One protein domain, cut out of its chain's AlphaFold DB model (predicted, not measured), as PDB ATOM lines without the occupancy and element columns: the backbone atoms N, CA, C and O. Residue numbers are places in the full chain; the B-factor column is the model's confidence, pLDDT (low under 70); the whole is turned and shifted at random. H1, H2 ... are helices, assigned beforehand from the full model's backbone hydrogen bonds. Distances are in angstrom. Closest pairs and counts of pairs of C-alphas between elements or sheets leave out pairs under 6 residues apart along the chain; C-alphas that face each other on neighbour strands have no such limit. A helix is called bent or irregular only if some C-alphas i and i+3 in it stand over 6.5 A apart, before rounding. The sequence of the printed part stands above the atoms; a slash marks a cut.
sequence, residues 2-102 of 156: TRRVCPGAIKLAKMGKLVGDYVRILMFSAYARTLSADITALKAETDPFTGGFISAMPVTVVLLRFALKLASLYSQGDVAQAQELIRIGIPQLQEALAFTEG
ATOM      1  N   THR A   2     178.622 106.578 111.198       44.88
ATOM      2  CA  THR A   2     177.750 105.890 112.160       44.88
ATOM      3  C   THR A   2     178.225 106.228 113.572       44.88
ATOM      4  O   THR A   2     179.310 105.815 113.978       44.88
ATOM      5  N   ARG A   3     177.445 107.017 114.326       45.88
ATOM      6  CA  ARG A   3     177.709 107.263 115.753       45.88
ATOM      7  C   ARG A   3     177.667 105.920 116.486       45.88
ATOM      8  O   ARG A   3     176.593 105.363 116.691       45.88
ATOM      9  N   ARG A   4     178.830 105.394 116.883       47.88
ATOM     10  CA  ARG A   4     178.899 104.298 117.857       47.88
ATOM     11  C   ARG A   4     178.392 104.837 119.189       47.88
ATOM     12  O   ARG A   4     179.063 105.635 119.835       47.88
ATOM     13  N   VAL A   5     177.197 104.418 119.580       55.19
ATOM     14  CA  VAL A   5     176.681 104.662 120.927       55.19
ATOM     15  C   VAL A   5     177.406 103.700 121.871       55.19
ATOM     16  O   VAL A   5     177.383 102.488 121.653       55.19
ATOM     17  N   CYS A   6     178.078 104.220 122.901       49.16
ATOM     18  CA  CYS A   6     178.738 103.384 123.904       49.16
ATOM     19  C   CYS A   6     177.704 102.490 124.618       49.16
ATOM     20  O   CYS A   6     176.697 103.010 125.103       49.16
ATOM     21  N   PRO A   7     177.952 101.174 124.773       59.31
ATOM     22  CA  PRO A   7     177.029 100.256 125.450       59.31
ATOM     23  C   PRO A   7     176.625 100.701 126.867       59.31
ATOM     24  O   PRO A   7     175.497 100.462 127.295       59.31
ATOM     25  N   GLY A   8     177.517 101.403 127.580       61.03
ATOM     26  CA  GLY A   8     177.224 102.005 128.885       61.03
ATOM     27  C   GLY A   8     176.159 103.109 128.835       61.03
ATOM     28  O   GLY A   8     175.300 103.163 129.711       61.03
ATOM     29  N   ALA A   9     176.136 103.928 127.776       62.16
ATOM     30  CA  ALA A   9     175.141 104.990 127.600       62.16
ATOM     31  C   ALA A   9     173.734 104.426 127.339       62.16
ATOM     32  O   ALA A   9     172.745 104.970 127.825       62.16
ATOM     33  N   ILE A  10     173.638 103.291 126.635       65.12
ATOM     34  CA  ILE A  10     172.363 102.596 126.384       65.12
ATOM     35  C   ILE A  10     171.788 102.032 127.690       65.12
ATOM     36  O   ILE A  10     170.590 102.161 127.952       65.12
ATOM     37  N   LYS A  11     172.635 101.436 128.541       67.25
ATOM     38  CA  LYS A  11     172.214 100.917 129.855       67.25
ATOM     39  C   LYS A  11     171.759 102.041 130.792       67.25
ATOM     40  O   LYS A  11     170.730 101.894 131.448       67.25
ATOM     41  N   LEU A  12     172.466 103.174 130.790       63.53
ATOM     42  CA  LEU A  12     172.102 104.359 131.571       63.53
ATOM     43  C   LEU A  12     170.739 104.926 131.144       63.53
ATOM     44  O   LEU A  12     169.854 105.121 131.976       63.53
ATOM     45  N   ALA A  13     170.528 105.099 129.835       72.62
ATOM     46  CA  ALA A  13     169.254 105.561 129.284       72.62
ATOM     47  C   ALA A  13     168.082 104.634 129.653       72.62
ATOM     48  O   ALA A  13     166.972 105.100 129.908       72.62
ATOM     49  N   LYS A  14     168.325 103.318 129.742       84.69
ATOM     50  CA  LYS A  14     167.312 102.335 130.151       84.69
ATOM     51  C   LYS A  14     166.885 102.500 131.615       84.69
ATOM     52  O   LYS A  14     165.690 102.415 131.891       84.69
ATOM     53  N   MET A  15     167.826 102.726 132.536       87.75
ATOM     54  CA  MET A  15     167.497 102.946 133.954       87.75
ATOM     55  C   MET A  15     166.789 104.287 134.156       87.75
ATOM     56  O   MET A  15     165.777 104.337 134.850       87.75
ATOM     57  N   GLY A  16     167.252 105.343 133.479       88.75
ATOM     58  CA  GLY A  16     166.584 106.646 133.495       88.75
ATOM     59  C   GLY A  16     165.139 106.565 133.004       88.75
ATOM     60  O   GLY A  16     164.235 107.064 133.669       88.75
ATOM     61  N   LYS A  17     164.896 105.851 131.895       93.44
ATOM     62  CA  LYS A  17     163.538 105.606 131.391       93.44
ATOM     63  C   LYS A  17     162.661 104.904 132.428       93.44
ATOM     64  O   LYS A  17     161.538 105.334 132.655       93.44
ATOM     65  N   LEU A  18     163.174 103.856 133.071       95.12
ATOM     66  CA  LEU A  18     162.425 103.109 134.081       95.12
ATOM     67  C   LEU A  18     162.016 103.991 135.273       95.12
ATOM     68  O   LEU A  18     160.871 103.933 135.708       95.12
ATOM     69  N   VAL A  19     162.935 104.812 135.787       96.44
ATOM     70  CA  VAL A  19     162.618 105.766 136.863       96.44
ATOM     71  C   VAL A  19     161.583 106.784 136.391       96.44
ATOM     72  O   VAL A  19     160.619 107.048 137.106       96.44
ATOM     73  N   GLY A  20     161.720 107.285 135.162       96.56
ATOM     74  CA  GLY A  20     160.727 108.161 134.546       96.56
ATOM     75  C   GLY A  20     159.335 107.527 134.473       96.56
ATOM     76  O   GLY A  20     158.344 108.203 134.728       96.56
ATOM     77  N   ASP A  21     159.229 106.226 134.190       97.19
ATOM     78  CA  ASP A  21     157.947 105.505 134.197       97.19
ATOM     79  C   ASP A  21     157.319 105.490 135.598       97.19
ATOM     80  O   ASP A  21     156.114 105.685 135.735       97.19
ATOM     81  N   TYR A  22     158.126 105.310 136.645       98.19
ATOM     82  CA  TYR A  22     157.654 105.362 138.029       98.19
ATOM     83  C   TYR A  22     157.167 106.755 138.428       98.19
ATOM     84  O   TYR A  22     156.075 106.883 138.981       98.19
ATOM     85  N   VAL A  23     157.931 107.797 138.089       98.12
ATOM     86  CA  VAL A  23     157.530 109.193 138.321       98.12
ATOM     87  C   VAL A  23     156.231 109.506 137.579       98.12
ATOM     88  O   VAL A  23     155.318 110.088 138.161       98.12
ATOM     89  N   ARG A  24     156.086 109.054 136.326       97.62
ATOM     90  CA  ARG A  24     154.851 109.231 135.549       97.62
ATOM     91  C   ARG A  24     153.636 108.586 136.211       97.62
ATOM     92  O   ARG A  24     152.567 109.186 136.179       97.62
ATOM     93  N   ILE A  25     153.785 107.422 136.850       98.00
ATOM     94  CA  ILE A  25     152.680 106.798 137.599       98.00
ATOM     95  C   ILE A  25     152.218 107.697 138.744       98.00
ATOM     96  O   ILE A  25     151.018 107.930 138.881       98.00
ATOM     97  N   LEU A  26     153.154 108.216 139.545       98.06
ATOM     98  CA  LEU A  26     152.837 109.115 140.660       98.06
ATOM     99  C   LEU A  26     152.148 110.389 140.153       98.06
ATOM    100  O   LEU A  26     151.042 110.715 140.585       98.06
ATOM    101  N   MET A  27     152.762 111.046 139.167       97.31
ATOM    102  CA  MET A  27     152.296 112.309 138.598       97.31
ATOM    103  C   MET A  27     150.908 112.190 137.968       97.31
ATOM    104  O   MET A  27     149.999 112.932 138.334       97.31
ATOM    105  N   PHE A  28     150.710 111.251 137.040       96.94
ATOM    106  CA  PHE A  28     149.433 111.135 136.333       96.94
ATOM    107  C   PHE A  28     148.309 110.630 137.228       96.94
ATOM    108  O   PHE A  28     147.170 111.057 137.065       96.94
ATOM    109  N   SER A  29     148.616 109.792 138.219       96.12
ATOM    110  CA  SER A  29     147.611 109.389 139.204       96.12
ATOM    111  C   SER A  29     147.189 110.559 140.097       96.12
ATOM    112  O   SER A  29     146.006 110.695 140.394       96.12
ATOM    113  N   ALA A  30     148.119 111.431 140.494       95.75
ATOM    114  CA  ALA A  30     147.795 112.633 141.260       95.75
ATOM    115  C   ALA A  30     147.022 113.674 140.431       95.75
ATOM    116  O   ALA A  30     146.045 114.240 140.929       95.75
ATOM    117  N   TYR A  31     147.372 113.867 139.154       94.62
ATOM    118  CA  TYR A  31     146.559 114.672 138.235       94.62
ATOM    119  C   TYR A  31     145.149 114.109 138.094       94.62
ATOM    120  O   TYR A  31     144.187 114.856 138.235       94.62
ATOM    121  N   ALA A  32     145.011 112.798 137.877       94.56
ATOM    122  CA  ALA A  32     143.709 112.162 137.725       94.56
ATOM    123  C   ALA A  32     142.816 112.375 138.957       94.56
ATOM    124  O   ALA A  32     141.673 112.795 138.801       94.56
ATOM    125  N   ARG A  33     143.367 112.196 140.170       93.12
ATOM    126  CA  ARG A  33     142.676 112.502 141.438       93.12
ATOM    127  C   ARG A  33     142.246 113.963 141.557       93.12
ATOM    128  O   ARG A  33     141.217 114.249 142.154       93.12
ATOM    129  N   THR A  34     143.051 114.885 141.032       93.19
ATOM    130  CA  THR A  34     142.765 116.326 141.091       93.19
ATOM    131  C   THR A  34     141.709 116.738 140.061       93.19
ATOM    132  O   THR A  34     140.935 117.662 140.301       93.19
ATOM    133  N   LEU A  35     141.683 116.070 138.906       92.19
ATOM    134  CA  LEU A  35     140.824 116.400 137.770       92.19
ATOM    135  C   LEU A  35     139.404 115.852 137.906       92.19
ATOM    136  O   LEU A  35     138.458 116.513 137.483       92.19
ATOM    137  N   SER A  36     139.263 114.642 138.442       90.81
ATOM    138  CA  SER A  36     137.999 113.914 138.452       90.81
ATOM    139  C   SER A  36     137.862 113.070 139.712       90.81
ATOM    140  O   SER A  36     138.820 112.448 140.171       90.81
ATOM    141  N   ALA A  37     136.635 112.991 140.229       87.81
ATOM    142  CA  ALA A  37     136.282 112.015 141.255       87.81
ATOM    143  C   ALA A  37     136.228 110.582 140.684       87.81
ATOM    144  O   ALA A  37     136.490 109.622 141.406       87.81
ATOM    145  N   ASP A  38     135.935 110.433 139.384       93.19
ATOM    146  CA  ASP A  38     135.958 109.150 138.680       93.19
ATOM    147  C   ASP A  38     137.276 108.975 137.913       93.19
ATOM    148  O   ASP A  38     137.421 109.312 136.734       93.19
ATOM    149  N   ILE A  39     138.264 108.442 138.626       93.75
ATOM    150  CA  ILE A  39     139.600 108.141 138.096       93.75
ATOM    151  C   ILE A  39     139.540 106.998 137.073       93.75
ATOM    152  O   ILE A  39     140.377 106.940 136.173       93.75
ATOM    153  N   THR A  40     138.574 106.084 137.200       93.00
ATOM    154  CA  THR A  40     138.467 104.904 136.332       93.00
ATOM    155  C   THR A  40     138.035 105.314 134.932       93.00
ATOM    156  O   THR A  40     138.663 104.894 133.960       93.00
ATOM    157  N   ALA A  41     137.026 106.183 134.833       94.00
ATOM    158  CA  ALA A  41     136.600 106.751 133.558       94.00
ATOM    159  C   ALA A  41     137.734 107.541 132.887       94.00
ATOM    160  O   ALA A  41     138.068 107.277 131.733       94.00
ATOM    161  N   LEU A  42     138.405 108.431 133.631       94.56
ATOM    162  CA  LEU A  42     139.511 109.236 133.098       94.56
ATOM    163  C   LEU A  42     140.702 108.375 132.641       94.56
ATOM    164  O   LEU A  42     141.341 108.652 131.622       94.56
ATOM    165  N   LYS A  43     141.009 107.305 133.382       95.62
ATOM    166  CA  LYS A  43     142.017 106.322 132.981       95.62
ATOM    167  C   LYS A  43     141.650 105.674 131.648       95.62
ATOM    168  O   LYS A  43     142.528 105.563 130.802       95.62
ATOM    169  N   ALA A  44     140.397 105.255 131.471       95.75
ATOM    170  CA  ALA A  44     139.938 104.612 130.241       95.75
ATOM    171  C   ALA A  44     139.964 105.567 129.038       95.75
ATOM    172  O   ALA A  44     140.407 105.179 127.964       95.75
ATOM    173  N   GLU A  45     139.555 106.823 129.228       96.00
ATOM    174  CA  GLU A  45     139.548 107.848 128.173       96.00
ATOM    175  C   GLU A  45     140.956 108.176 127.659       96.00
ATOM    176  O   GLU A  45     141.152 108.478 126.484       96.00
ATOM    177  N   THR A  46     141.953 108.102 128.540       94.81
ATOM    178  CA  THR A  46     143.337 108.481 128.224       94.81
ATOM    179  C   THR A  46     144.257 107.287 127.938       94.81
ATOM    180  O   THR A  46     145.469 107.457 127.752       94.81
ATOM    181  N   ASP A  47     143.711 106.073 127.910       92.44
ATOM    182  CA  ASP A  47     144.407 104.842 127.526       92.44
ATOM    183  C   ASP A  47     144.601 104.780 125.992       92.44
ATOM    184  O   ASP A  47     143.791 105.339 125.254       92.44
ATOM    185  N   PRO A  48     145.670 104.156 125.452       91.81
ATOM    186  CA  PRO A  48     146.764 103.434 126.113       91.81
ATOM    187  C   PRO A  48     147.931 104.320 126.565       91.81
ATOM    188  O   PRO A  48     148.914 103.824 127.116       91.81
ATOM    189  N   PHE A  49     147.872 105.626 126.298       90.50
ATOM    190  CA  PHE A  49     149.027 106.501 126.470       90.50
ATOM    191  C   PHE A  49     149.203 106.929 127.926       90.50
ATOM    192  O   PHE A  49     150.148 106.506 128.592       90.50
ATOM    193  N   THR A  50     148.292 107.748 128.443       93.75
ATOM    194  CA  THR A  50     148.373 108.270 129.815       93.75
ATOM    195  C   THR A  50     147.680 107.329 130.793       93.75
ATOM    196  O   THR A  50     148.182 107.111 131.899       93.75
ATOM    197  N   GLY A  51     146.591 106.690 130.355       94.50
ATOM    198  CA  GLY A  51     145.826 105.711 131.125       94.50
ATOM    199  C   GLY A  51     146.700 104.601 131.709       94.50
ATOM    200  O   GLY A  51     146.556 104.255 132.884       94.50
ATOM    201  N   GLY A  52     147.702 104.123 130.965       94.62
ATOM    202  CA  GLY A  52     148.661 103.113 131.425       94.62
ATOM    203  C   GLY A  52     149.453 103.487 132.691       94.62
ATOM    204  O   GLY A  52     149.917 102.596 133.408       94.62
ATOM    205  N   PHE A  53     149.567 104.779 133.012       96.94
ATOM    206  CA  PHE A  53     150.264 105.282 134.200       96.94
ATOM    207  C   PHE A  53     149.323 105.621 135.363       96.94
ATOM    208  O   PHE A  53     149.780 105.752 136.495       96.94
ATOM    209  N   ILE A  54     148.016 105.733 135.128       97.19
ATOM    210  CA  ILE A  54     147.052 106.075 136.178       97.19
ATOM    211  C   ILE A  54     146.744 104.834 137.026       97.19
ATOM    212  O   ILE A  54     146.400 103.768 136.507       97.19
ATOM    213  N   SER A  55     146.852 104.963 138.344       95.19
ATOM    214  CA  SER A  55     146.569 103.913 139.321       95.19
ATOM    215  C   SER A  55     145.805 104.478 140.514       95.19
ATOM    216  O   SER A  55     146.073 105.591 140.961       95.19
ATOM    217  N   ALA A  56     144.903 103.676 141.081       93.19
ATOM    218  CA  ALA A  56     144.253 103.986 142.355       93.19
ATOM    219  C   ALA A  56     145.226 103.892 143.550       93.19
ATOM    220  O   ALA A  56     145.006 104.527 144.575       93.19
ATOM    221  N   MET A  57     146.322 103.133 143.415       95.00
ATOM    222  CA  MET A  57     147.341 102.945 144.459       95.00
ATOM    223  C   MET A  57     148.751 103.216 143.905       95.00
ATOM    224  O   MET A  57     149.571 102.296 143.797       95.00
ATOM    225  N   PRO A  58     149.054 104.450 143.470       96.44
ATOM    226  CA  PRO A  58     150.273 104.722 142.716       96.44
ATOM    227  C   PRO A  58     151.540 104.544 143.553       96.44
ATOM    228  O   PRO A  58     152.489 103.933 143.066       96.44
ATOM    229  N   VAL A  59     151.535 104.986 144.815       97.81
ATOM    230  CA  VAL A  59     152.676 104.845 145.737       97.81
ATOM    231  C   VAL A  59     153.038 103.374 145.919       97.81
ATOM    232  O   VAL A  59     154.171 102.974 145.663       97.81
ATOM    233  N   THR A  60     152.058 102.543 146.278       98.06
ATOM    234  CA  THR A  60     152.255 101.102 146.471       98.06
ATOM    235  C   THR A  60     152.792 100.434 145.210       98.06
ATOM    236  O   THR A  60     153.777  99.702 145.273       98.06
ATOM    237  N   VAL A  61     152.189 100.714 144.049       97.62
ATOM    238  CA  VAL A  61     152.623 100.135 142.768       97.62
ATOM    239  C   VAL A  61     154.062 100.531 142.440       97.62
ATOM    240  O   VAL A  61     154.848  99.680 142.024       97.62
ATOM    241  N   VAL A  62     154.422 101.799 142.630       98.38
ATOM    242  CA  VAL A  62     155.762 102.311 142.327       98.38
ATOM    243  C   VAL A  62     156.810 101.720 143.263       98.38
ATOM    244  O   VAL A  62     157.812 101.194 142.779       98.38
ATOM    245  N   LEU A  63     156.575 101.736 144.577       98.19
ATOM    246  CA  LEU A  63     157.532 101.210 145.550       98.19
ATOM    247  C   LEU A  63     157.733  99.698 145.389       98.19
ATOM    248  O   LEU A  63     158.872  99.231 145.415       98.19
ATOM    249  N   LEU A  64     156.662  98.940 145.126       98.50
ATOM    250  CA  LEU A  64     156.769  97.507 144.835       98.50
ATOM    251  C   LEU A  64     157.549  97.247 143.546       98.50
ATOM    252  O   LEU A  64     158.454  96.418 143.540       98.50
ATOM    253  N   ARG A  65     157.248  97.964 142.455       97.81
ATOM    254  CA  ARG A  65     157.980  97.807 141.185       97.81
ATOM    255  C   ARG A  65     159.459  98.146 141.343       97.81
ATOM    256  O   ARG A  65     160.306  97.416 140.831       97.81
ATOM    257  N   PHE A  66     159.772  99.212 142.075       98.19
ATOM    258  CA  PHE A  66     161.144  99.613 142.361       98.19
ATOM    259  C   PHE A  66     161.889  98.532 143.158       98.19
ATOM    260  O   PHE A  66     162.940  98.060 142.718       98.19
ATOM    261  N   ALA A  67     161.312  98.072 144.272       98.25
ATOM    262  CA  ALA A  67     161.908  97.053 145.135       98.25
ATOM    263  C   ALA A  67     162.098  95.709 144.412       98.25
ATOM    264  O   ALA A  67     163.186  95.133 144.441       98.25
ATOM    265  N   LEU A  68     161.072  95.232 143.697       98.38
ATOM    266  CA  LEU A  68     161.142  93.985 142.932       98.38
ATOM    267  C   LEU A  68     162.158  94.076 141.794       98.38
ATOM    268  O   LEU A  68     162.861  93.102 141.514       98.38
ATOM    269  N   LYS A  69     162.287  95.244 141.151       97.56
ATOM    270  CA  LYS A  69     163.308  95.425 140.121       97.56
ATOM    271  C   LYS A  69     164.716  95.363 140.706       97.56
ATOM    272  O   LYS A  69     165.575  94.727 140.096       97.56
ATOM    273  N   LEU A  70     164.950  95.978 141.864       97.56
ATOM    274  CA  LEU A  70     166.231  95.872 142.563       97.56
ATOM    275  C   LEU A  70     166.539  94.426 142.949       97.56
ATOM    276  O   LEU A  70     167.620  93.939 142.628       97.56
ATOM    277  N   ALA A  71     165.580  93.723 143.553       98.12
ATOM    278  CA  ALA A  71     165.733  92.314 143.910       98.12
ATOM    279  C   ALA A  71     166.088  91.452 142.687       98.12
ATOM    280  O   ALA A  71     167.022  90.653 142.736       98.12
ATOM    281  N   SER A  72     165.407  91.674 141.556       98.00
ATOM    282  CA  SER A  72     165.705  90.997 140.291       98.00
ATOM    283  C   SER A  72     167.131  91.274 139.804       98.00
ATOM    284  O   SER A  72     167.826  90.327 139.444       98.00
ATOM    285  N   LEU A  73     167.591  92.529 139.822       96.44
ATOM    286  CA  LEU A  73     168.953  92.874 139.394       96.44
ATOM    287  C   LEU A  73     170.011  92.226 140.297       96.44
ATOM    288  O   LEU A  73     170.968  91.643 139.793       96.44
ATOM    289  N   TYR A  74     169.814  92.249 141.619       96.81
ATOM    290  CA  TYR A  74     170.717  91.569 142.548       96.81
ATOM    291  C   TYR A  74     170.734  90.052 142.335       96.81
ATOM    292  O   TYR A  74     171.812  89.468 142.273       96.81
ATOM    293  N   SER A  75     169.570  89.422 142.139       97.62
ATOM    294  CA  SER A  75     169.482  87.975 141.880       97.62
ATOM    295  C   SER A  75     170.190  87.541 140.590       97.62
ATOM    296  O   SER A  75     170.638  86.406 140.482       97.62
ATOM    297  N   GLN A  76     170.319  88.455 139.623       97.00
ATOM    298  CA  GLN A  76     170.980  88.229 138.334       97.00
ATOM    299  C   GLN A  76     172.479  88.572 138.364       97.00
ATOM    300  O   GLN A  76     173.154  88.438 137.347       97.00
ATOM    301  N   GLY A  77     173.013  89.036 139.501       95.81
ATOM    302  CA  GLY A  77     174.399  89.503 139.613       95.81
ATOM    303  C   GLY A  77     174.653  90.871 138.964       95.81
ATOM    304  O   GLY A  77     175.794  91.326 138.903       95.81
ATOM    305  N   ASP A  78     173.603  91.573 138.529       95.25
ATOM    306  CA  ASP A  78     173.650  92.880 137.862       95.25
ATOM    307  C   ASP A  78     173.835  94.041 138.870       95.25
ATOM    308  O   ASP A  78     173.140  95.063 138.836       95.25
ATOM    309  N   VAL A  79     174.798  93.908 139.788       94.75
ATOM    310  CA  VAL A  79     175.001  94.819 140.934       94.75
ATOM    311  C   VAL A  79     175.191  96.274 140.501       94.75
ATOM    312  O   VAL A  79     174.599  97.172 141.097       94.75
ATOM    313  N   ALA A  80     175.948  96.523 139.429       92.81
ATOM    314  CA  ALA A  80     176.180  97.876 138.923       92.81
ATOM    315  C   ALA A  80     174.882  98.560 138.451       92.81
ATOM    316  O   ALA A  80     174.685  99.749 138.684       92.81
ATOM    317  N   GLN A  81     173.966  97.812 137.822       92.44
ATOM    318  CA  GLN A  81     172.669  98.354 137.406       92.44
ATOM    319  C   GLN A  81     171.747  98.588 138.609       92.44
ATOM    320  O   GLN A  81     170.991  99.557 138.608       92.44
ATOM    321  N   ALA A  82     171.815  97.735 139.636       95.38
ATOM    322  CA  ALA A  82     171.058  97.927 140.872       95.38
ATOM    323  C   ALA A  82     171.512  99.191 141.622       95.38
ATOM    324  O   ALA A  82     170.681 100.017 141.999       95.38
ATOM    325  N   GLN A  83     172.827  99.377 141.774       95.25
ATOM    326  CA  GLN A  83     173.411 100.576 142.381       95.25
ATOM    327  C   GLN A  83     173.051 101.838 141.600       95.25
ATOM    328  O   GLN A  83     172.701 102.852 142.198       95.25
ATOM    329  N   GLU A  84     173.079 101.765 140.270       93.81
ATOM    330  CA  GLU A  84     172.675 102.887 139.432       93.81
ATOM    331  C   GLU A  84     171.192 103.221 139.619       93.81
ATOM    332  O   GLU A  84     170.862 104.377 139.870       93.81
ATOM    333  N   LEU A  85     170.300 102.223 139.583       95.50
ATOM    334  CA  LEU A  85     168.866 102.417 139.818       95.50
ATOM    335  C   LEU A  85     168.588 103.053 141.187       95.50
ATOM    336  O   LEU A  85     167.725 103.920 141.284       95.50
ATOM    337  N   ILE A  86     169.335 102.673 142.226       97.31
ATOM    338  CA  ILE A  86     169.284 103.324 143.543       97.31
ATOM    339  C   ILE A  86     169.714 104.790 143.434       97.31
ATOM    340  O   ILE A  86     168.968 105.680 143.843       97.31
ATOM    341  N   ARG A  87     170.890 105.034 142.847       96.19
ATOM    342  CA  ARG A  87     171.523 106.355 142.753       96.19
ATOM    343  C   ARG A  87     170.637 107.375 142.045       96.19
ATOM    344  O   ARG A  87     170.540 108.508 142.504       96.19
ATOM    345  N   ILE A  88     170.006 106.990 140.934       94.88
ATOM    346  CA  ILE A  88     169.138 107.897 140.171       94.88
ATOM    347  C   ILE A  88     167.681 107.855 140.626       94.88
ATOM    348  O   ILE A  88     166.973 108.849 140.482       94.88
ATOM    349  N   GLY A  89     167.219 106.711 141.129       95.88
ATOM    350  CA  GLY A  89     165.811 106.465 141.403       95.88
ATOM    351  C   GLY A  89     165.356 107.024 142.736       95.88
ATOM    352  O   GLY A  89     164.311 107.661 142.779       95.88
ATOM    353  N   ILE A  90     166.134 106.836 143.808       97.19
ATOM    354  CA  ILE A  90     165.716 107.275 145.147       97.19
ATOM    355  C   ILE A  90     165.458 108.789 145.195       97.19
ATOM    356  O   ILE A  90     164.349 109.153 145.588       97.19
ATOM    357  N   PRO A  91     166.379 109.670 144.749       97.69
ATOM    358  CA  PRO A  91     166.146 111.113 144.823       97.69
ATOM    359  C   PRO A  91     164.915 111.552 144.020       97.69
ATOM    360  O   PRO A  91     164.077 112.290 144.530       97.69
ATOM    361  N   GLN A  92     164.755 111.033 142.797       97.38
ATOM    362  CA  GLN A  92     163.619 111.378 141.932       97.38
ATOM    363  C   GLN A  92     162.284 110.884 142.492       97.38
ATOM    364  O   GLN A  92     161.277 111.578 142.393       97.38
ATOM    365  N   LEU A  93     162.255 109.685 143.082       97.94
ATOM    366  CA  LEU A  93     161.043 109.157 143.702       97.94
ATOM    367  C   LEU A  93     160.684 109.920 144.975       97.94
ATOM    368  O   LEU A  93     159.507 110.169 145.200       97.94
ATOM    369  N   GLN A  94     161.669 110.312 145.785       98.00
ATOM    370  CA  GLN A  94     161.432 111.148 146.962       98.00
ATOM    371  C   GLN A  94     160.837 112.503 146.574       98.00
ATOM    372  O   GLN A  94     159.832 112.911 147.152       98.00
ATOM    373  N   GLU A  95     161.412 113.165 145.568       97.56
ATOM    374  CA  GLU A  95     160.905 114.435 145.045       97.56
ATOM    375  C   GLU A  95     159.491 114.287 144.471       97.56
ATOM    376  O   GLU A  95     158.592 115.046 144.833       97.56
ATOM    377  N   ALA A  96     159.261 113.266 143.640       97.75
ATOM    378  CA  ALA A  96     157.947 113.006 143.065       97.75
ATOM    379  C   ALA A  96     156.897 112.739 144.152       97.75
ATOM    380  O   ALA A  96     155.830 113.340 144.114       97.75
ATOM    381  N   LEU A  97     157.202 111.903 145.150       97.75
ATOM    382  CA  LEU A  97     156.294 111.628 146.268       97.75
ATOM    383  C   LEU A  97     155.970 112.899 147.061       97.75
ATOM    384  O   LEU A  97     154.803 113.143 147.362       97.75
ATOM    385  N   ALA A  98     156.975 113.726 147.361       96.75
ATOM    386  CA  ALA A  98     156.778 114.992 148.066       96.75
ATOM    387  C   ALA A  98     155.917 115.990 147.269       96.75
ATOM    388  O   ALA A  98     155.222 116.819 147.860       96.75
ATOM    389  N   PHE A  99     155.958 115.919 145.938       97.44
ATOM    390  CA  PHE A  99     155.164 116.773 145.062       97.44
ATOM    391  C   PHE A  99     153.724 116.267 144.870       97.44
ATOM    392  O   PHE A  99     152.793 117.074 144.785       97.44
ATOM    393  N   THR A 100     153.520 114.947 144.793       96.94
ATOM    394  CA  THR A 100     152.234 114.346 144.396       96.94
ATOM    395  C   THR A 100     151.326 113.942 145.554       96.94
ATOM    396  O   THR A 100     150.110 113.866 145.359       96.94
ATOM    397  N   GLU A 101     151.883 113.667 146.735       93.44
ATOM    398  CA  GLU A 101     151.142 113.146 147.891       93.44
ATOM    399  C   GLU A 101     150.789 114.238 148.922       93.44
ATOM    400  O   GLU A 101     151.354 115.331 148.914       93.44
ATOM    401  N   GLY A 102     149.827 113.935 149.803       87.62
ATOM    402  CA  GLY A 102     149.287 114.849 150.823       87.62
ATOM    403  C   GLY A 102     147.870 115.358 150.524       87.62
ATOM    404  O   GLY A 102     147.429 115.384 149.373       87.62
TER     405      GLY A 102
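What this domain is: This is residues 2 to 102 of the 156 residues of an uncharacterized protein of Halomicronema hongdechloris C2206 (UniProt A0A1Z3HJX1). Three long helices make an up-and-down bundle: H3 and H4 form a helical hairpin, lying side by side, and the longest helix, H1, packs along this pair, so that the three make a triangle in cross-section. The short helix H2 sits at the far end of H1, steeply tilted to it, while residues 2 to 10, of which 7 to 10 belong to H1, stick out at the opposite end. The printed part has 101 residues with four named helices, in the order H1, H2, H3, H4, and no named strand; the class is all helix. It is only just loose, close to compact, with a radius of gyration of the C-alphas of 15.6 A, and spans 46 by 33 by 22 A.

Where its parts are: Begin at Thr 2 and go on to C-alpha 7 at (177.029, 100.256, 125.450), where H1 starts; it covers residues 7 to 35 and measures 41.5 A. Next comes H2, residues 39 to 45, 9.9 A long. Find C-alpha 58 at (150.273, 104.722, 142.716); from there H3 runs through residues 58 to 75, over 25.5 A. H4, residues 79 to 100, is 30.2 A long and ends at C-alpha 100 at (152.234, 114.346, 144.396). Look near residue 90 for a kink of 33 degrees; H4 is neither bent nor irregular, but only just: C-alphas 88 and 91 are 6.4 A apart.

How they stand to each other: Start with the hub, H1, which touches the three other helices. It touches H4 closest at the C-alphas of Val 19 and Gly 89, 5.6 A apart, at a shallow tilt of 22 degrees, the same way. With residues 22 to 29 alone it touches residues 58 to 66 of H3, closest at the C-alphas of Leu 26 and Pro 58, 5.5 A apart; the tilt is a shallow 19 degrees, opposite ways. H3 and H4, a hairpin, touch at a shallow tilt of 8 degrees, opposite ways; their closest C-alphas, of Leu 70 and Ala 82, are 5.5 A apart. With residues 32 to 33 alone H1 touches H2, closest at the C-alphas of Ala 32 and Ile 39, 5.8 A apart, at a steep tilt of 64 degrees, opposite ways. H2 is apart from H3 and from H4. In H1, H2 and H3 every O i to N i+4 pair is within hydrogen-bond range; in H4, 16 of 18 are.

The domain as a whole: The C-alphas of Thr 2 and Ala 37, the two farthest apart, are 51.0 A apart. Without residues 2 to 10, which stand free, the body spans 44 by 26 by 20 A. The printed part has no cut. Look at residues 46 to 57 for the long link, H2 to H3; the links H1 to H2 and H3 to H4 are tight. The mean pLDDT of the printed part is 91.0, and residues 2 to 12 are under 70.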